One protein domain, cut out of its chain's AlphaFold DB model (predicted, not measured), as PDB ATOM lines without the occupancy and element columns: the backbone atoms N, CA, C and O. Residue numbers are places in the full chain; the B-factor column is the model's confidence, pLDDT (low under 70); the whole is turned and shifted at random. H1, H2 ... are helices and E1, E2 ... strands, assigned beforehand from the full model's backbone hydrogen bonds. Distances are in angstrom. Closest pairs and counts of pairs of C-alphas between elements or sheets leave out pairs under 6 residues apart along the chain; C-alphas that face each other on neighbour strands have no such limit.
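What this domain is: This is residues 34 to 172 of the 277 residues of an uncharacterized protein of Gluconacetobacter dulcium (UniProt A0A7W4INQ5). What is the main picture? A twisted sheet of four strands, E3 to E6, has the small two-strand hairpin E1 and E2 partly face to face with it, as a lopsided sandwich with its strands nearly aligned. The short helix H1 sits towards one end and the short helix H2 towards the other, while the loop of residues 63 to 79 lengthens the end where H2 lies. What is it made of? The printed part has 139 residues, with H1 E1 E2 H2 E3 E4 E5 E6 along the chain; the class is mostly strand, though 64 residues, under half, are in named elements. The sheet E3 - E4 - E5 - E6 and the sheet E1 - E2 are antiparallel, and the whole is compact, with a radius of gyration of the C-alphas of 15.7 A and spans of 48 by 29 by 28 A.

Where its parts are: Where is the larger sheet? E3 is residues 115 to 124, 25.3 A long, from C-alpha 115 at (14.352, -39.204, -40.514), and E4 is residues 127 to 135, 26.1 A. E5 is residues 144 to 154, 32.2 A, and E6 is residues 159 to 170, 31.1 A, ending with C-alpha 170 at (21.642, -41.781, -51.956). Where are the other elements? E1 is residues 56 to 62, 20.3 A, and E2 is residues 80 to 86, 19.7 A. H1 is residues 47 to 50, 5.8 A, from C-alpha 47 at (0.514, -19.212, -40.484), and H2 is residues 108 to 111, 5.0 A.

How they stand to each other: How is the larger sheet paired? E3 E4 E5 E6 form a meander, each strand the antiparallel neighbour of the one before, with N 120 and O 131 at 3.0 A, N 149 and O 132 at 2.8 A, and N 148 and O 166 at 2.9 A. E6 bends by 52 degrees at residue 163. How does the smaller sheet stand to it? The two sheets make a sandwich, two sheets face to face, with best planes 17 degrees apart; the closest C-alphas of E2 and E3, Met 80 and Lys 115, are 6.5 A apart. In the hairpin E1 and E2, N 59 and O 83 are 2.9 A apart. What of the helices? H1 only grazes the larger sheet with residues 49 to 50, and H2 with residues 110 to 111. Both are too short for an O i to N i+4 pair; of one O i to N i+3 pair each, 0 is within range in H1 and 1 in H2.

The domain as a whole: How far does it reach? The two C-alphas farthest apart, those of Gly 71 and Gly 156, are 49.6 A apart, and the printed part has no cut. Which links are long? E1 to E2, with 17 residues, and E2 to H2, with 21, are long links. Where is confidence low? Residues 34 to 39, 99 to 107 and 170 to 172 are under 70, and the mean pLDDT of the printed part is 85.3.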
ATOM      1  N   ARG A  34      16.566 -24.838 -37.640       38.97
ATOM      2  CA  ARG A  34      17.281 -26.063 -37.998       38.97
ATOM      3  C   ARG A  34      16.707 -27.159 -37.103       38.97
ATOM      4  O   ARG A  34      16.710 -27.004 -35.887       38.97
ATOM      5  N   ALA A  35      16.169 -28.215 -37.703       41.28
ATOM      6  CA  ALA A  35      15.900 -29.434 -36.958       41.28
ATOM      7  C   ALA A  35      17.258 -30.043 -36.583       41.28
ATOM      8  O   ALA A  35      18.086 -30.240 -37.471       41.28
ATOM      9  N   ASP A  36      17.489 -30.307 -35.295       42.31
ATOM     10  CA  ASP A  36      18.675 -31.045 -34.856       42.31
ATOM     11  C   ASP A  36      18.666 -32.441 -35.495       42.31
ATOM     12  O   ASP A  36      17.660 -33.149 -35.414       42.31
ATOM     13  N   ASP A  37      19.774 -32.804 -36.146       50.69
ATOM     14  CA  ASP A  37      20.131 -34.106 -36.730       50.69
ATOM     15  C   ASP A  37      19.019 -35.172 -36.783       50.69
ATOM     16  O   ASP A  37      19.025 -36.184 -36.075       50.69
ATOM     17  N   GLY A  38      18.050 -34.992 -37.685       59.94
ATOM     18  CA  GLY A  38      17.054 -36.025 -37.958       59.94
ATOM     19  C   GLY A  38      15.914 -36.160 -36.946       59.94
ATOM     20  O   GLY A  38      15.123 -37.103 -37.071       59.94
ATOM     21  N   ALA A  39      15.828 -35.302 -35.929       67.00
ATOM     22  CA  ALA A  39      14.846 -35.405 -34.853       67.00
ATOM     23  C   ALA A  39      13.405 -35.062 -35.303       67.00
ATOM     24  O   ALA A  39      13.202 -34.232 -36.192       67.00
ATOM     25  N   PRO A  40      12.370 -35.671 -34.685       75.69
ATOM     26  CA  PRO A  40      10.999 -35.177 -34.809       75.69
ATOM     27  C   PRO A  40      10.883 -33.774 -34.197       75.69
ATOM     28  O   PRO A  40      11.530 -33.475 -33.194       75.69
ATOM     29  N   PHE A  41      10.006 -32.936 -34.751       82.62
ATOM     30  CA  PHE A  41       9.701 -31.609 -34.214       82.62
ATOM     31  C   PHE A  41       8.213 -31.495 -33.875       82.62
ATOM     32  O   PHE A  41       7.340 -31.896 -34.649       82.62
ATOM     33  N   SER A  42       7.927 -30.923 -32.704       81.06
ATOM     34  CA  SER A  42       6.583 -30.894 -32.117       81.06
ATOM     35  C   SER A  42       5.574 -30.150 -32.991       81.06
ATOM     36  O   SER A  42       4.471 -30.643 -33.217       81.06
ATOM     37  N   ALA A  43       5.949 -28.959 -33.471       90.88
ATOM     38  CA  ALA A  43       5.145 -28.124 -34.354       90.88
ATOM     39  C   ALA A  43       6.001 -27.033 -35.019       90.88
ATOM     40  O   ALA A  43       6.819 -26.397 -34.358       90.88
ATOM     41  N   LEU A  44       5.747 -26.774 -36.298       94.56
ATOM     42  CA  LEU A  44       6.206 -25.608 -37.047       94.56
ATOM     43  C   LEU A  44       4.971 -24.818 -37.495       94.56
ATOM     44  O   LEU A  44       4.172 -25.322 -38.289       94.56
ATOM     45  N   ASP A  45       4.810 -23.593 -36.989       95.56
ATOM     46  CA  ASP A  45       3.759 -22.685 -37.458       95.56
ATOM     47  C   ASP A  45       4.102 -22.147 -38.852       95.56
ATOM     48  O   ASP A  45       5.163 -21.565 -39.081       95.56
ATOM     49  N   LEU A  46       3.174 -22.328 -39.785       97.50
ATOM     50  CA  LEU A  46       3.263 -21.837 -41.156       97.50
ATOM     51  C   LEU A  46       2.382 -20.597 -41.372       97.50
ATOM     52  O   LEU A  46       2.488 -19.947 -42.416       97.50
ATOM     53  N   THR A  47       1.550 -20.245 -40.385       96.69
ATOM     54  CA  THR A  47       0.514 -19.212 -40.484       96.69
ATOM     55  C   THR A  47       1.103 -17.839 -40.781       96.69
ATOM     56  O   THR A  47       0.821 -17.242 -41.824       96.69
ATOM     57  N   GLY A  48       1.970 -17.357 -39.885       95.69
ATOM     58  CA  GLY A  48       2.693 -16.098 -40.061       95.69
ATOM     59  C   GLY A  48       3.606 -16.111 -41.295       95.69
ATOM     60  O   GLY A  48       3.470 -15.227 -42.144       95.69
ATOM     61  N   PRO A  49       4.495 -17.114 -41.456       96.12
ATOM     62  CA  PRO A  49       5.433 -17.160 -42.573       96.12
ATOM     63  C   PRO A  49       4.791 -17.109 -43.965       96.12
ATOM     64  O   PRO A  49       5.305 -16.387 -44.817       96.12
ATOM     65  N   PHE A  50       3.689 -17.825 -44.218       97.06
ATOM     66  CA  PHE A  50       3.021 -17.821 -45.530       97.06
ATOM     67  C   PHE A  50       1.915 -16.758 -45.656       97.06
ATOM     68  O   PHE A  50       1.469 -16.459 -46.771       97.06
ATOM     69  N   GLY A  51       1.485 -16.148 -44.546       95.88
ATOM     70  CA  GLY A  51       0.319 -15.265 -44.515       95.88
ATOM     71  C   GLY A  51      -0.927 -16.029 -44.955       95.88
ATOM     72  O   GLY A  51      -1.510 -15.723 -46.004       95.88
ATOM     73  N   THR A  52      -1.246 -17.094 -44.217       96.56
ATOM     74  CA  THR A  52      -2.392 -17.971 -44.484       96.56
ATOM     75  C   THR A  52      -3.687 -17.404 -43.901       96.56
ATOM     76  O   THR A  52      -3.660 -16.541 -43.026       96.56
ATOM     77  N   ALA A  53      -4.835 -17.862 -44.410       94.44
ATOM     78  CA  ALA A  53      -6.144 -17.418 -43.926       94.44
ATOM     79  C   ALA A  53      -6.542 -18.173 -42.647       94.44
ATOM     80  O   ALA A  53      -6.908 -17.560 -41.645       94.44
ATOM     81  N   SER A  54      -6.410 -19.501 -42.667       95.50
ATOM     82  CA  SER A  54      -6.518 -20.359 -41.482       95.50
ATOM     83  C   SER A  54      -5.172 -20.529 -40.786       95.50
ATOM     84  O   SER A  54      -4.132 -20.264 -41.386       95.50
ATOM     85  N   ARG A  55      -5.156 -21.025 -39.542       96.31
ATOM     86  CA  ARG A  55      -3.899 -21.433 -38.897       96.31
ATOM     87  C   ARG A  55      -3.408 -22.730 -39.526       96.31
ATOM     88  O   ARG A  55      -4.179 -23.686 -39.584       96.31
ATOM     89  N   TRP A  56      -2.153 -22.760 -39.960       96.94
ATOM     90  CA  TRP A  56      -1.513 -23.924 -40.575       96.94
ATOM     91  C   TRP A  56      -0.284 -24.350 -39.782       96.94
ATOM     92  O   TRP A  56       0.596 -23.535 -39.515       96.94
ATOM     93  N   THR A  57      -0.199 -25.643 -39.481       96.06
ATOM     94  CA  THR A  57       0.896 -26.229 -38.703       96.06
ATOM     95  C   THR A  57       1.421 -27.468 -39.411       96.06
ATOM     96  O   THR A  57       0.636 -28.305 -39.858       96.06
ATOM     97  N   LEU A  58       2.742 -27.608 -39.483       96.31
ATOM     98  CA  LEU A  58       3.401 -28.872 -39.803       96.31
ATOM     99  C   LEU A  58       3.891 -29.517 -38.502       96.31
ATOM    100  O   LEU A  58       4.476 -28.835 -37.665       96.31
ATOM    101  N   THR A  59       3.685 -30.816 -38.326       94.38
ATOM    102  CA  THR A  59       4.243 -31.593 -37.207       94.38
ATOM    103  C   THR A  59       4.960 -32.833 -37.740       94.38
ATOM    104  O   THR A  59       4.661 -33.303 -38.843       94.38
ATOM    105  N   ALA A  60       5.914 -33.367 -36.976       93.06
ATOM    106  CA  ALA A  60       6.567 -34.638 -37.274       93.06
ATOM    107  C   ALA A  60       6.647 -35.488 -36.003       93.06
ATOM    108  O   ALA A  60       7.248 -35.077 -35.011       93.06
ATOM    109  N   THR A  61       6.038 -36.674 -36.020       91.62
ATOM    110  CA  THR A  61       6.011 -37.604 -34.885       91.62
ATOM    111  C   THR A  61       6.724 -38.903 -35.238       91.62
ATOM    112  O   THR A  61       6.561 -39.444 -36.330       91.62
ATOM    113  N   ARG A  62       7.525 -39.425 -34.304       91.94
ATOM    114  CA  ARG A  62       8.257 -40.686 -34.467       91.94
ATOM    115  C   ARG A  62       7.579 -41.787 -33.650       91.94
ATOM    116  O   ARG A  62       7.301 -41.589 -32.470       91.94
ATOM    117  N   GLY A  63       7.326 -42.939 -34.271       90.62
ATOM    118  CA  GLY A  63       6.879 -44.149 -33.574       90.62
ATOM    119  C   GLY A  63       7.972 -44.774 -32.693       90.62
ATOM    120  O   GLY A  63       9.109 -44.306 -32.656       90.62
ATOM    121  N   GLY A  64       7.651 -45.873 -32.006       90.94
ATOM    122  CA  GLY A  64       8.669 -46.664 -31.304       90.94
ATOM    123  C   GLY A  64       9.740 -47.211 -32.268       90.94
ATOM    124  O   GLY A  64       9.440 -47.401 -33.451       90.94
ATOM    125  N   PRO A  65      10.980 -47.453 -31.799       91.00
ATOM    126  CA  PRO A  65      12.014 -48.090 -32.612       91.00
ATOM    127  C   PRO A  65      11.558 -49.475 -33.088       91.00
ATOM    128  O   PRO A  65      10.775 -50.148 -32.416       91.00
ATOM    129  N   THR A  66      12.053 -49.904 -34.246       89.69
ATOM    130  CA  THR A  66      11.761 -51.231 -34.814       89.69
ATOM    131  C   THR A  66      13.054 -52.026 -34.963       89.69
ATOM    132  O   THR A  66      14.095 -51.399 -35.149       89.69
ATOM    133  N   PRO A  67      13.023 -53.372 -34.942       89.31
ATOM    134  CA  PRO A  67      14.192 -54.181 -35.286       89.31
ATOM    135  C   PRO A  67      14.809 -53.737 -36.617       89.31
ATOM    136  O   PRO A  67      14.079 -53.335 -37.531       89.31
ATOM    137  N   ASP A  68      16.135 -53.780 -36.712       85.06
ATOM    138  CA  ASP A  68      16.844 -53.517 -37.961       85.06
ATOM    139  C   ASP A  68      16.687 -54.720 -38.914       85.06
ATOM    140  O   ASP A  68      17.124 -55.822 -38.571       85.06
ATOM    141  N   PRO A  69      16.094 -54.552 -40.110       79.00
ATOM    142  CA  PRO A  69      16.012 -55.618 -41.107       79.00
ATOM    143  C   PRO A  69      17.379 -56.036 -41.680       79.00
ATOM    144  O   PRO A  69      17.469 -57.120 -42.250       79.00
ATOM    145  N   SER A  70      18.432 -55.214 -41.557       78.19
ATOM    146  CA  SER A  70      19.788 -55.592 -41.987       78.19
ATOM    147  C   SER A  70      20.568 -56.394 -40.940       78.19
ATOM    148  O   SER A  70      21.545 -57.057 -41.287       78.19
ATOM    149  N   GLY A  71      20.124 -56.370 -39.677       81.62
ATOM    150  CA  GLY A  71      20.790 -57.035 -38.555       81.62
ATOM    151  C   GLY A  71      22.156 -56.449 -38.181       81.62
ATOM    152  O   GLY A  71      22.914 -57.120 -37.480       81.62
ATOM    153  N   LEU A  72      22.485 -55.241 -38.649       82.12
ATOM    154  CA  LEU A  72      23.713 -54.533 -38.279       82.12
ATOM    155  C   LEU A  72      23.564 -53.852 -36.916       82.12
ATOM    156  O   LEU A  72      24.483 -53.904 -36.100       82.12
ATOM    157  N   ASP A  73      22.387 -53.283 -36.658       83.88
ATOM    158  CA  ASP A  73      21.997 -52.698 -35.380       83.88
ATOM    159  C   ASP A  73      20.919 -53.547 -34.674       83.88
ATOM    160  O   ASP A  73      20.174 -54.291 -35.312       83.88
ATOM    161  N   PRO A  74      20.746 -53.437 -33.344       87.81
ATOM    162  CA  PRO A  74      19.628 -54.088 -32.654       87.81
ATOM    163  C   PRO A  74      18.265 -53.462 -33.009       87.81
ATOM    164  O   PRO A  74      17.227 -54.116 -32.888       87.81
ATOM    165  N   SER A  75      18.242 -52.191 -33.426       89.88
ATOM    166  CA  SER A  75      17.024 -51.473 -33.807       89.88
ATOM    167  C   SER A  75      17.321 -50.208 -34.608       89.88
ATOM    168  O   SER A  75      18.237 -49.466 -34.258       89.88
ATOM    169  N   ILE A  76      16.460 -49.893 -35.573       87.25
ATOM    170  CA  ILE A  76      16.444 -48.619 -36.305       87.25
ATOM    171  C   ILE A  76      15.380 -47.653 -35.744       87.25
ATOM    172  O   ILE A  76      14.394 -48.093 -35.135       87.25
ATOM    173  N   PRO A  77      15.517 -46.325 -35.965       88.44
ATOM    174  CA  PRO A  77      14.518 -45.341 -35.557       88.44
ATOM    175  C   PRO A  77      13.118 -45.670 -36.082       88.44
ATOM    176  O   PRO A  77      12.956 -46.122 -37.218       88.44
ATOM    177  N   GLY A  78      12.096 -45.419 -35.260       89.81
ATOM    178  CA  GLY A  78      10.701 -45.654 -35.626       89.81
ATOM    179  C   GLY A  78      10.240 -44.850 -36.842       89.81
ATOM    180  O   GLY A  78      10.851 -43.847 -37.216       89.81
ATOM    181  N   VAL A  79       9.129 -45.282 -37.440       89.88
ATOM    182  CA  VAL A  79       8.501 -44.590 -38.577       89.88
ATOM    183  C   VAL A  79       8.189 -43.141 -38.209       89.88
ATOM    184  O   VAL A  79       7.592 -42.873 -37.164       89.88
ATOM    185  N   MET A  80       8.586 -42.215 -39.078       90.12
ATOM    186  CA  MET A  80       8.274 -40.797 -38.974       90.12
ATOM    187  C   MET A  80       6.965 -40.521 -39.717       90.12
ATOM    188  O   MET A  80       6.876 -40.722 -40.924       90.12
ATOM    189  N   THR A  81       5.950 -40.042 -39.004       90.06
ATOM    190  CA  THR A  81       4.716 -39.520 -39.598       90.06
ATOM    191  C   THR A  81       4.780 -38.003 -39.597       90.06
ATOM    192  O   THR A  81       4.813 -37.380 -38.537       90.06
ATOM    193  N   MET A  82       4.778 -37.399 -40.783       92.25
ATOM    194  CA  MET A  82       4.630 -35.952 -40.922       92.25
ATOM    195  C   MET A  82       3.166 -35.594 -41.165       92.25
ATOM    196  O   MET A  82       2.427 -36.342 -41.803       92.25
ATOM    197  N   CYS A  83       2.736 -34.454 -40.632       93.12
ATOM    198  CA  CYS A  83       1.339 -34.058 -40.665       93.12
ATOM    199  C   CYS A  83       1.192 -32.563 -40.914       93.12
ATOM    200  O   CYS A  83       1.579 -31.743 -40.082       93.12
ATOM    201  N   LEU A  84       0.595 -32.208 -42.050       95.31
ATOM    202  CA  LEU A  84       0.206 -30.839 -42.351       95.31
ATOM    203  C   LEU A  84      -1.269 -30.642 -41.986       95.31
ATOM    204  O   LEU A  84      -2.144 -31.343 -42.500       95.31
ATOM    205  N   GLN A  85      -1.540 -29.709 -41.077       95.06
ATOM    206  CA  GLN A  85      -2.850 -29.511 -40.456       95.06
ATOM    207  C   GLN A  85      -3.323 -28.064 -40.596       95.06
ATOM    208  O   GLN A  85      -2.515 -27.136 -40.579       95.06
ATOM    209  N   THR A  86      -4.642 -27.880 -40.679       94.56
ATOM    210  CA  THR A  86      -5.295 -26.565 -40.730       94.56
ATOM    211  C   THR A  86      -6.398 -26.454 -39.688       94.56
ATOM    212  O   THR A  86      -7.148 -27.400 -39.463       94.56
ATOM    213  N   SER A  87      -6.551 -25.278 -39.076       91.94
ATOM    214  CA  SER A  87      -7.651 -25.022 -38.140       91.94
ATOM    215  C   SER A  87      -9.036 -25.050 -38.794       91.94
ATOM    216  O   SER A  87     -10.023 -25.228 -38.088       91.94
ATOM    217  N   ALA A  88      -9.137 -24.862 -40.115       89.38
ATOM    218  CA  ALA A  88     -10.425 -24.852 -40.816       89.38
ATOM    219  C   ALA A  88     -10.968 -26.245 -41.156       89.38
ATOM    220  O   ALA A  88     -12.149 -26.370 -41.480       89.38
ATOM    221  N   ARG A  89     -10.133 -27.294 -41.124       84.94
ATOM    222  CA  ARG A  89     -10.550 -28.671 -41.428       84.94
ATOM    223  C   ARG A  89      -9.800 -29.661 -40.534       84.94
ATOM    224  O   ARG A  89      -8.584 -29.777 -40.685       84.94
ATOM    225  N   PRO A  90     -10.488 -30.407 -39.648       81.56
ATOM    226  CA  PRO A  90      -9.840 -31.460 -38.882       81.56
ATOM    227  C   PRO A  90      -9.327 -32.541 -39.838       81.56
ATOM    228  O   PRO A  90     -10.062 -33.023 -40.700       81.56
ATOM    229  N   GLY A  91      -8.057 -32.905 -39.699       87.56
ATOM    230  CA  GLY A  91      -7.410 -33.872 -40.575       87.56
ATOM    231  C   GLY A  91      -5.893 -33.730 -40.592       87.56
ATOM    232  O   GLY A  91      -5.302 -32.958 -39.833       87.56
ATOM    233  N   CYS A  92      -5.277 -34.513 -41.468       90.75
ATOM    234  CA  CYS A  92      -3.840 -34.577 -41.667       90.75
ATOM    235  C   CYS A  92      -3.585 -34.773 -43.165       90.75
ATOM    236  O   CYS A  92      -3.900 -35.838 -43.696       90.75
ATOM    237  N   ALA A  93      -3.065 -33.755 -43.855       90.19
ATOM    238  CA  ALA A  93      -2.750 -33.829 -45.284       90.19
ATOM    239  C   ALA A  93      -1.411 -34.559 -45.493       90.19
ATOM    240  O   ALA A  93      -0.385 -33.950 -45.802       90.19
ATOM    241  N   ARG A  94      -1.419 -35.868 -45.209       85.38
ATOM    242  CA  ARG A  94      -0.254 -36.757 -45.328       85.38
ATOM    243  C   ARG A  94       0.117 -37.050 -46.776       85.38
ATOM    244  O   ARG A  94       1.288 -37.185 -47.088       85.38
ATOM    245  N   ASP A  95      -0.869 -37.062 -47.661       82.25
ATOM    246  CA  ASP A  95      -0.735 -37.238 -49.110       82.25
ATOM    247  C   ASP A  95       0.171 -36.190 -49.782       82.25
ATOM    248  O   ASP A  95       0.715 -36.434 -50.855       82.25
ATOM    249  N   LEU A  96       0.363 -35.032 -49.140       84.06
ATOM    250  CA  LEU A  96       1.301 -33.985 -49.564       84.06
ATOM    251  C   LEU A  96       2.733 -34.171 -49.031       84.06
ATOM    252  O   LEU A  96       3.573 -33.313 -49.301       84.06
ATOM    253  N   LEU A  97       2.979 -35.201 -48.215       84.81
ATOM    254  CA  LEU A  97       4.216 -35.415 -47.457       84.81
ATOM    255  C   LEU A  97       4.748 -36.859 -47.520       84.81
ATOM    256  O   LEU A  97       5.938 -37.066 -47.277       84.81
ATOM    257  N   ASP A  98       3.895 -37.843 -47.807       76.06
ATOM    258  CA  ASP A  98       4.262 -39.248 -47.971       76.06
ATOM    259  C   ASP A  98       4.980 -39.454 -49.327       76.06
ATOM    260  O   ASP A  98       4.567 -38.936 -50.368       76.06
ATOM    261  N   ALA A  99       6.077 -40.220 -49.324       63.66
ATOM    262  CA  ALA A  99       6.867 -40.495 -50.523       63.66
ATOM    263  C   ALA A  99       6.102 -41.387 -51.526       63.66
ATOM    264  O   ALA A  99       5.493 -42.376 -51.108       63.66
ATOM    265  N   PRO A 100       6.211 -41.166 -52.851       64.56
ATOM    266  CA  PRO A 100       6.094 -42.282 -53.782       64.56
ATOM    267  C   PRO A 100       7.276 -43.250 -53.553       64.56
ATOM    268  O   PRO A 100       8.380 -42.782 -53.256       64.56
ATOM    269  N   PRO A 101       7.097 -44.576 -53.710       61.84
ATOM    270  CA  PRO A 101       8.207 -45.525 -53.617       61.84
ATOM    271  C   PRO A 101       9.285 -45.201 -54.662       61.84
ATOM    272  O   PRO A 101       8.964 -44.805 -55.787       61.84
ATOM    273  N   VAL A 102      10.557 -45.361 -54.282       62.78
ATOM    274  CA  VAL A 102      11.720 -44.996 -55.113       62.78
ATOM    275  C   VAL A 102      11.771 -45.870 -56.366       62.78
ATOM    276  O   VAL A 102      11.903 -45.357 -57.481       62.78
ATOM    277  N   HIS A 103      11.565 -47.175 -56.193       63.56
ATOM    278  CA  HIS A 103      11.365 -48.138 -57.264       63.56
ATOM    279  C   HIS A 103      10.101 -48.990 -57.029       63.56
ATOM    280  O   HIS A 103       9.751 -49.319 -55.890       63.56
ATOM    281  N   PRO A 104       9.379 -49.387 -58.096       58.31
ATOM    282  CA  PRO A 104       8.273 -50.331 -57.977       58.31
ATOM    283  C   PRO A 104       8.759 -51.683 -57.440       58.31
ATOM    284  O   PRO A 104       9.577 -52.341 -58.077       58.31
ATOM    285  N   GLY A 105       8.217 -52.110 -56.298       61.66
ATOM    286  CA  GLY A 105       8.580 -53.377 -55.654       61.66
ATOM    287  C   GLY A 105       9.649 -53.274 -54.562       61.66
ATOM    288  O   GLY A 105      10.009 -54.312 -54.011       61.66
ATOM    289  N   ASP A 106      10.119 -52.068 -54.219       66.44
ATOM    290  CA  ASP A 106      10.943 -51.862 -53.021       66.44
ATOM    291  C   ASP A 106      10.233 -52.375 -51.759       66.44
ATOM    292  O   ASP A 106       9.023 -52.200 -51.589       66.44
ATOM    293  N   ASP A 107      11.001 -52.959 -50.835       68.31
ATOM    294  CA  ASP A 107      10.481 -53.343 -49.523       68.31
ATOM    295  C   ASP A 107       9.958 -52.091 -48.782       68.31
ATOM    296  O   ASP A 107      10.679 -51.082 -48.686       68.31
ATOM    297  N   PRO A 108       8.734 -52.124 -48.220       70.94
ATOM    298  CA  PRO A 108       8.214 -51.060 -47.367       70.94
ATOM    299  C   PRO A 108       9.187 -50.613 -46.268       70.94
ATOM    300  O   PRO A 108       9.240 -49.426 -45.954       70.94
ATOM    301  N   VAL A 109       9.991 -51.512 -45.688       72.00
ATOM    302  CA  VAL A 109      10.931 -51.169 -44.610       72.00
ATOM    303  C   VAL A 109      12.021 -50.203 -45.073       72.00
ATOM    304  O   VAL A 109      12.384 -49.294 -44.318       72.00
ATOM    305  N   TRP A 110      12.482 -50.367 -46.318       73.44
ATOM    306  CA  TRP A 110      13.513 -49.543 -46.942       73.44
ATOM    307  C   TRP A 110      12.940 -48.277 -47.563       73.44
ATOM    308  O   TRP A 110      13.667 -47.300 -47.638       73.44
ATOM    309  N   SER A 111      11.655 -48.252 -47.931       74.75
ATOM    310  CA  SER A 111      10.953 -47.099 -48.526       74.75
ATOM    311  C   SER A 111      10.156 -46.239 -47.522       74.75
ATOM    312  O   SER A 111       9.580 -45.221 -47.898       74.75
ATOM    313  N   THR A 112      10.145 -46.592 -46.229       83.56
ATOM    314  CA  THR A 112       9.416 -45.847 -45.180       83.56
ATOM    315  C   THR A 112      10.251 -44.733 -44.542       83.56
ATOM    316  O   THR A 112      11.363 -44.972 -44.069       83.56
ATOM    317  N   THR A 113       9.681 -43.528 -44.444       87.88
ATOM    318  CA  THR A 113      10.296 -42.356 -43.801       87.88
ATOM    319  C   THR A 113      10.614 -42.602 -42.324       87.88
ATOM    320  O   THR A 113       9.738 -43.001 -41.555       87.88
ATOM    321  N   ARG A 114      11.848 -42.317 -41.889       88.94
ATOM    322  CA  ARG A 114      12.295 -42.468 -40.480       88.94
ATOM    323  C   ARG A 114      13.060 -41.253 -39.937       88.94
ATOM    324  O   ARG A 114      13.139 -41.056 -38.714       88.94
ATOM    325  N   LYS A 115      13.569 -40.403 -40.829       88.69
ATOM    326  CA  LYS A 115      14.352 -39.204 -40.514       88.69
ATOM    327  C   LYS A 115      13.803 -37.979 -41.254       88.69
ATOM    328  O   LYS A 115      13.280 -38.098 -42.360       88.69
ATOM    329  N   VAL A 116      13.917 -36.812 -40.620       90.25
ATOM    330  CA  VAL A 116      13.705 -35.496 -41.239       90.25
ATOM    331  C   VAL A 116      15.073 -34.850 -41.425       90.25
ATOM    332  O   VAL A 116      15.689 -34.447 -40.447       90.25
ATOM    333  N   ASP A 117      15.564 -34.769 -42.654       88.88
ATOM    334  CA  ASP A 117      16.879 -34.194 -42.949       88.88
ATOM    335  C   ASP A 117      16.833 -32.668 -42.968       88.88
ATOM    336  O   ASP A 117      17.728 -32.008 -42.440       88.88
ATOM    337  N   ARG A 118      15.755 -32.098 -43.519       90.88
ATOM    338  CA  ARG A 118      15.550 -30.649 -43.561       90.88
ATOM    339  C   ARG A 118      14.068 -30.305 -43.580       90.88
ATOM    340  O   ARG A 118      13.285 -30.882 -44.326       90.88
ATOM    341  N   VAL A 119      13.689 -29.279 -42.827       94.12
ATOM    342  CA  VAL A 119      12.458 -28.522 -43.079       94.12
ATOM    343  C   VAL A 119      12.835 -27.052 -43.113       94.12
ATOM    344  O   VAL A 119      13.489 -26.562 -42.196       94.12
ATOM    345  N   ALA A 120      12.463 -26.346 -44.179       94.94
ATOM    346  CA  ALA A 120      12.828 -24.944 -44.350       94.94
ATOM    347  C   ALA A 120      11.726 -24.143 -45.051       94.94
ATOM    348  O   ALA A 120      11.100 -24.604 -46.005       94.94
ATOM    349  N   ILE A 121      11.524 -22.901 -44.603       96.62
ATOM    350  CA  ILE A 121      10.643 -21.937 -45.267       96.62
ATOM    351  C   ILE A 121      11.508 -21.041 -46.153       96.62
ATOM    352  O   ILE A 121      12.010 -20.001 -45.725       96.62
ATOM    353  N   LEU A 122      11.687 -21.463 -47.400       95.44
ATOM    354  CA  LEU A 122      12.495 -20.758 -48.385       95.44
ATOM    355  C   LEU A 122      11.768 -19.490 -48.846       95.44
ATOM    356  O   LEU A 122      10.560 -19.512 -49.094       95.44
ATOM    357  N   SER A 123      12.496 -18.383 -48.990       94.31
ATOM    358  CA  SER A 123      11.971 -17.129 -49.548       94.31
ATOM    359  C   SER A 123      12.642 -16.863 -50.894       94.31
ATOM    360  O   SER A 123      13.661 -16.188 -50.964       94.31
ATOM    361  N   LEU A 124      12.079 -17.458 -51.945       92.75
ATOM    362  CA  LEU A 124      12.634 -17.473 -53.301       92.75
ATOM    363  C   LEU A 124      12.035 -16.334 -54.154       92.75
ATOM    364  O   LEU A 124      10.952 -15.841 -53.819       92.75
ATOM    365  N   PRO A 125      12.661 -15.944 -55.283       92.38
ATOM    366  CA  PRO A 125      12.077 -15.010 -56.255       92.38
ATOM    367  C   PRO A 125      10.640 -15.353 -56.689       92.38
ATOM    368  O   PRO A 125       9.803 -14.465 -56.823       92.38
ATOM    369  N   VAL A 126      10.316 -16.643 -56.823       90.94
ATOM    370  CA  VAL A 126       8.958 -17.154 -57.119       90.94
ATOM    371  C   VAL A 126       7.985 -17.118 -55.920       90.94
ATOM    372  O   VAL A 126       6.891 -17.698 -55.963       90.94
ATOM    373  N   GLY A 127       8.373 -16.478 -54.818       92.69
ATOM    374  CA  GLY A 127       7.654 -16.438 -53.548       92.69
ATOM    375  C   GLY A 127       8.064 -17.549 -52.577       92.69
ATOM    376  O   GLY A 127       8.952 -18.360 -52.838       92.69
ATOM    377  N   LYS A 128       7.396 -17.597 -51.420       95.69
ATOM    378  CA  LYS A 128       7.738 -18.545 -50.352       95.69
ATOM    379  C   LYS A 128       7.433 -19.994 -50.730       95.69
ATOM    380  O   LYS A 128       6.412 -20.271 -51.365       95.69
ATOM    381  N   ARG A 129       8.298 -20.914 -50.307       96.31
ATOM    382  CA  ARG A 129       8.144 -22.369 -50.457       96.31
ATOM    383  C   ARG A 129       8.433 -23.060 -49.132       96.31
ATOM    384  O   ARG A 129       9.251 -22.584 -48.354       96.31
ATOM    385  N   LEU A 130       7.755 -24.171 -48.884       97.38
ATOM    386  CA  LEU A 130       8.073 -25.085 -47.794       97.38
ATOM    387  C   LEU A 130       8.858 -26.245 -48.402       97.38
ATOM    388  O   LEU A 130       8.302 -27.022 -49.176       97.38
ATOM    389  N   LEU A 131      10.148 -26.307 -48.086       96.38
ATOM    390  CA  LEU A 131      11.020 -27.435 -48.385       96.38
ATOM    391  C   LEU A 131      10.889 -28.457 -47.255       96.38
ATOM    392  O   LEU A 131      11.005 -28.094 -46.082       96.38
ATOM    393  N   VAL A 132      10.658 -29.715 -47.620       94.81
ATOM    394  CA  VAL A 132      10.683 -30.868 -46.719       94.81
ATOM    395  C   VAL A 132      11.572 -31.930 -47.352       94.81
ATOM    396  O   VAL A 132      11.272 -32.418 -48.440       94.81
ATOM    397  N   GLU A 133      12.658 -32.270 -46.669       93.06
ATOM    398  CA  GLU A 133      13.599 -33.322 -47.040       93.06
ATOM    399  C   GLU A 133      13.588 -34.389 -45.950       93.06
ATOM    400  O   GLU A 133      13.739 -34.092 -44.760       93.06
ATOM    401  N   THR A 134      13.349 -35.630 -46.352       91.00
ATOM    402  CA  THR A 134      13.236 -36.773 -45.447       91.00
ATOM    403  C   THR A 134      13.918 -37.996 -46.029       91.00
ATOM    404  O   THR A 134      14.077 -38.102 -47.245       91.00
ATOM    405  N   SER A 135      14.280 -38.945 -45.170       88.12
ATOM    406  CA  SER A 135      14.969 -40.164 -45.586       88.12
ATOM    407  C   SER A 135      14.482 -41.420 -44.870       88.12
ATOM    408  O   SER A 135      13.868 -41.391 -43.787       88.12
ATOM    409  N   GLY A 136      14.751 -42.544 -45.530       85.94
ATOM    410  CA  GLY A 136      14.606 -43.888 -44.984       85.94
ATOM    411  C   GLY A 136      15.767 -44.288 -44.062       85.94
ATOM    412  O   GLY A 136      16.638 -43.476 -43.749       85.94
ATOM    413  N   PRO A 137      15.793 -45.546 -43.597       80.25
ATOM    414  CA  PRO A 137      16.940 -46.082 -42.873       80.25
ATOM    415  C   PRO A 137      18.145 -46.281 -43.807       80.25
ATOM    416  O   PRO A 137      17.989 -46.455 -45.016       80.25
ATOM    417  N   HIS A 138      19.350 -46.291 -43.232       79.12
ATOM    418  CA  HIS A 138      20.562 -46.678 -43.952       79.12
ATOM    419  C   HIS A 138      20.594 -48.197 -44.122       79.12
ATOM    420  O   HIS A 138      20.308 -48.938 -43.186       79.12
ATOM    421  N   SER A 139      20.950 -48.653 -45.318       73.44
ATOM    422  CA  SER A 139      21.260 -50.050 -45.622       73.44
ATOM    423  C   SER A 139      22.754 -50.342 -45.412       73.44
ATOM    424  O   SER A 139      23.553 -49.437 -45.172       73.44
ATOM    425  N   ALA A 140      23.156 -51.611 -45.527       74.19
ATOM    426  CA  ALA A 140      24.492 -52.088 -45.148       74.19
ATOM    427  C   ALA A 140      25.688 -51.450 -45.885       74.19
ATOM    428  O   ALA A 140      26.816 -51.526 -45.409       74.19
ATOM    429  N   ASN A 141      25.466 -50.813 -47.037       70.81
ATOM    430  CA  ASN A 141      26.482 -50.057 -47.781       70.81
ATOM    431  C   ASN A 141      26.385 -48.532 -47.534       70.81
ATOM    432  O   ASN A 141      26.825 -47.740 -48.365       70.81
ATOM    433  N   ASN A 142      25.760 -48.132 -46.422       73.25
ATOM    434  CA  ASN A 142      25.396 -46.761 -46.055       73.25
ATOM    435  C   ASN A 142      24.415 -46.058 -47.018       73.25
ATOM    436  O   ASN A 142      24.211 -44.852 -46.898       73.25
ATOM    437  N   SER A 143      23.777 -46.775 -47.955       76.94
ATOM    438  CA  SER A 143      22.788 -46.153 -48.846       76.94
ATOM    439  C   SER A 143      21.429 -46.017 -48.164       76.94
ATOM    440  O   SER A 143      20.931 -46.980 -47.580       76.94
ATOM    441  N   HIS A 144      20.796 -44.858 -48.295       81.25
ATOM    442  CA  HIS A 144      19.407 -44.573 -47.909       81.25
ATOM    443  C   HIS A 144      18.756 -43.782 -49.048       81.25
ATOM    444  O   HIS A 144      19.474 -43.202 -49.848       81.25
ATOM    445  N   TRP A 145      17.432 -43.687 -49.155       85.88
ATOM    446  CA  TRP A 145      16.830 -42.701 -50.069       85.88
ATOM    447  C   TRP A 145      16.584 -41.368 -49.370       85.88
ATOM    448  O   TRP A 145      16.346 -41.341 -48.164       85.88
ATOM    449  N   ILE A 146      16.596 -40.286 -50.149       87.88
ATOM    450  CA  ILE A 146      16.194 -38.938 -49.742       87.88
ATOM    451  C   ILE A 146      15.040 -38.494 -50.644       87.88
ATOM    452  O   ILE A 146      15.157 -38.534 -51.869       87.88
ATOM    453  N   LEU A 147      13.925 -38.086 -50.043       89.25
ATOM    454  CA  LEU A 147      12.777 -37.463 -50.696       89.25
ATOM    455  C   LEU A 147      12.873 -35.955 -50.507       89.25
ATOM    456  O   LEU A 147      12.785 -35.476 -49.380       89.25
ATOM    457  N   THR A 148      12.941 -35.213 -51.606       93.12
ATOM    458  CA  THR A 148      12.823 -33.752 -51.607       93.12
ATOM    459  C   THR A 148      11.424 -33.355 -52.060       93.12
ATOM    460  O   THR A 148      10.993 -33.699 -53.168       93.12
ATOM    461  N   GLN A 149      10.717 -32.596 -51.222       94.25
ATOM    462  CA  GLN A 149       9.389 -32.051 -51.505       94.25
ATOM    463  C   GLN A 149       9.400 -30.530 -51.414       94.25
ATOM    464  O   GLN A 149       9.925 -29.954 -50.461       94.25
ATOM    465  N   VAL A 150       8.767 -29.877 -52.388       95.75
ATOM    466  CA  VAL A 150       8.598 -28.422 -52.410       95.75
ATOM    467  C   VAL A 150       7.113 -28.107 -52.493       95.75
ATOM    468  O   VAL A 150       6.469 -28.332 -53.520       95.75
ATOM    469  N   LEU A 151       6.567 -27.574 -51.402       96.25
ATOM    470  CA  LEU A 151       5.168 -27.172 -51.297       96.25
ATOM    471  C   LEU A 151       5.028 -25.648 -51.411       96.25
ATOM    472  O   LEU A 151       5.902 -24.885 -50.988       96.25
ATOM    473  N   ALA A 152       3.889 -25.189 -51.922       95.81
ATOM    474  CA  ALA A 152       3.483 -23.788 -51.842       95.81
ATOM    475  C   ALA A 152       2.063 -23.657 -51.299       95.81
ATOM    476  O   ALA A 152       1.215 -24.523 -51.518       95.81
ATOM    477  N   TYR A 153       1.807 -22.551 -50.604       96.38
ATOM    478  CA  TYR A 153       0.485 -22.213 -50.100       96.38
ATOM    479  C   TYR A 153      -0.335 -21.465 -51.160       96.38
ATOM    480  O   TYR A 153       0.062 -20.410 -51.657       96.38
ATOM    481  N   ASP A 154      -1.501 -22.013 -51.483       94.81
ATOM    482  CA  ASP A 154      -2.519 -21.418 -52.335       94.81
ATOM    483  C   ASP A 154      -3.542 -20.668 -51.472       94.81
ATOM    484  O   ASP A 154      -4.397 -21.272 -50.820       94.81
ATOM    485  N   ARG A 155      -3.467 -19.332 -51.511       93.81
ATOM    486  CA  ARG A 155      -4.404 -18.426 -50.827       93.81
ATOM    487  C   ARG A 155      -5.846 -18.561 -51.308       93.81
ATOM    488  O   ARG A 155      -6.748 -18.374 -50.502       93.81
ATOM    489  N   GLY A 156      -6.072 -18.856 -52.590       93.88
ATOM    490  CA  GLY A 156      -7.416 -18.886 -53.173       93.88
ATOM    491  C   GLY A 156      -8.237 -20.095 -52.726       93.88
ATOM    492  O   GLY A 156      -9.462 -20.020 -52.679       93.88
ATOM    493  N   ALA A 157      -7.569 -21.193 -52.366       93.38
ATOM    494  CA  ALA A 157      -8.204 -22.407 -51.853       93.38
ATOM    495  C   ALA A 157      -7.855 -22.721 -50.384       93.38
ATOM    496  O   ALA A 157      -8.187 -23.818 -49.938       93.38
ATOM    497  N   ASP A 158      -7.172 -21.802 -49.680       94.31
ATOM    498  CA  ASP A 158      -6.622 -21.961 -48.319       94.31
ATOM    499  C   ASP A 158      -6.052 -23.367 -48.091       94.31
ATOM    500  O   ASP A 158      -6.577 -24.156 -47.306       94.31
ATOM    501  N   ARG A 159      -5.022 -23.723 -48.870       94.56
ATOM    502  CA  ARG A 159      -4.349 -25.030 -48.780       94.56
ATOM    503  C   ARG A 159      -2.927 -24.994 -49.307       94.56
ATOM    504  O   ARG A 159      -2.616 -24.240 -50.224       94.56
ATOM    505  N   PHE A 160      -2.081 -25.883 -48.807       95.44
ATOM    506  CA  PHE A 160      -0.826 -26.198 -49.485       95.44
ATOM    507  C   PHE A 160      -1.065 -27.111 -50.693       95.44
ATOM    508  O   PHE A 160      -2.050 -27.848 -50.764       95.44
ATOM    509  N   ARG A 161      -0.153 -27.038 -51.661       94.00
ATOM    510  CA  ARG A 161      -0.087 -27.895 -52.846       94.00
ATOM    511  C   ARG A 161       1.361 -28.330 -53.056       94.00
ATOM    512  O   ARG A 161       2.265 -27.512 -52.877       94.00
ATOM    513  N   SER A 162       1.574 -29.575 -53.475       93.38
ATOM    514  CA  SER A 162       2.894 -30.028 -53.925       93.38
ATOM    515  C   SER A 162       3.219 -29.451 -55.300       93.38
ATOM    516  O   SER A 162       2.389 -29.503 -56.211       93.38
ATOM    517  N   LEU A 163       4.407 -28.855 -55.428       94.44
ATOM    518  CA  LEU A 163       4.945 -28.337 -56.688       94.44
ATOM    519  C   LEU A 163       6.002 -29.275 -57.282       94.44
ATOM    520  O   LEU A 163       6.220 -29.271 -58.494       94.44
ATOM    521  N   PHE A 164       6.676 -30.032 -56.414       93.69
ATOM    522  CA  PHE A 164       7.713 -31.005 -56.725       93.69
ATOM    523  C   PHE A 164       7.772 -32.044 -55.601       93.69
ATOM    524  O   PHE A 164       7.741 -31.678 -54.426       93.69
ATOM    525  N   ALA A 165       7.898 -33.315 -55.970       92.00
ATOM    526  CA  ALA A 165       8.237 -34.410 -55.071       92.00
ATOM    527  C   ALA A 165       9.057 -35.438 -55.860       92.00
ATOM    528  O   ALA A 165       8.583 -35.968 -56.872       92.00
ATOM    529  N   ARG A 166      10.292 -35.700 -55.430       89.88
ATOM    530  CA  ARG A 166      11.157 -36.747 -55.991       89.88
ATOM    531  C   ARG A 166      11.969 -37.383 -54.883       89.88
ATOM    532  O   ARG A 166      12.528 -36.670 -54.056       89.88
ATOM    533  N   ALA A 167      12.036 -38.708 -54.901       86.75
ATOM    534  CA  ALA A 167      12.978 -39.461 -54.100       86.75
ATOM    535  C   ALA A 167      14.124 -39.947 -54.987       86.75
ATOM    536  O   ALA A 167      13.892 -40.395 -56.112       86.75
ATOM    537  N   VAL A 168      15.346 -39.855 -54.473       82.75
ATOM    538  CA  VAL A 168      16.541 -40.473 -55.048       82.75
ATOM    539  C   VAL A 168      17.143 -41.407 -54.008       82.75
ATOM    540  O   VAL A 168      17.200 -41.066 -52.827       82.75
ATOM    541  N   GLY A 169      17.602 -42.586 -54.424       76.38
ATOM    542  CA  GLY A 169      18.536 -43.349 -53.600       76.38
ATOM    543  C   GLY A 169      19.819 -42.535 -53.459       76.38
ATOM    544  O   GLY A 169      20.324 -42.073 -54.468       76.38
ATOM    545  N   SER A 170      20.329 -42.346 -52.252       64.81
ATOM    546  CA  SER A 170      21.642 -41.781 -51.956       64.81
ATOM    547  C   SER A 170      22.594 -42.931 -51.664       64.81
ATOM    548  O   SER A 170      22.498 -43.576 -50.623       64.81
ATOM    549  N   ASN A 171      23.534 -43.178 -52.575       62.12
ATOM    550  CA  ASN A 171      24.785 -43.871 -52.261       62.12
ATOM    551  C   ASN A 171      25.965 -42.879 -52.277       62.12
ATOM    552  O   ASN A 171      27.072 -43.231 -52.678       62.12
ATOM    553  N   HIS A 172      25.702 -41.642 -51.824       61.53
ATOM    554  CA  HIS A 172      26.551 -40.435 -51.877       61.53
ATOM    555  C   HIS A 172      26.730 -39.791 -53.269       61.53
ATOM    556  O   HIS A 172      27.445 -38.801 -53.384       61.53
TER     557      HIS A 172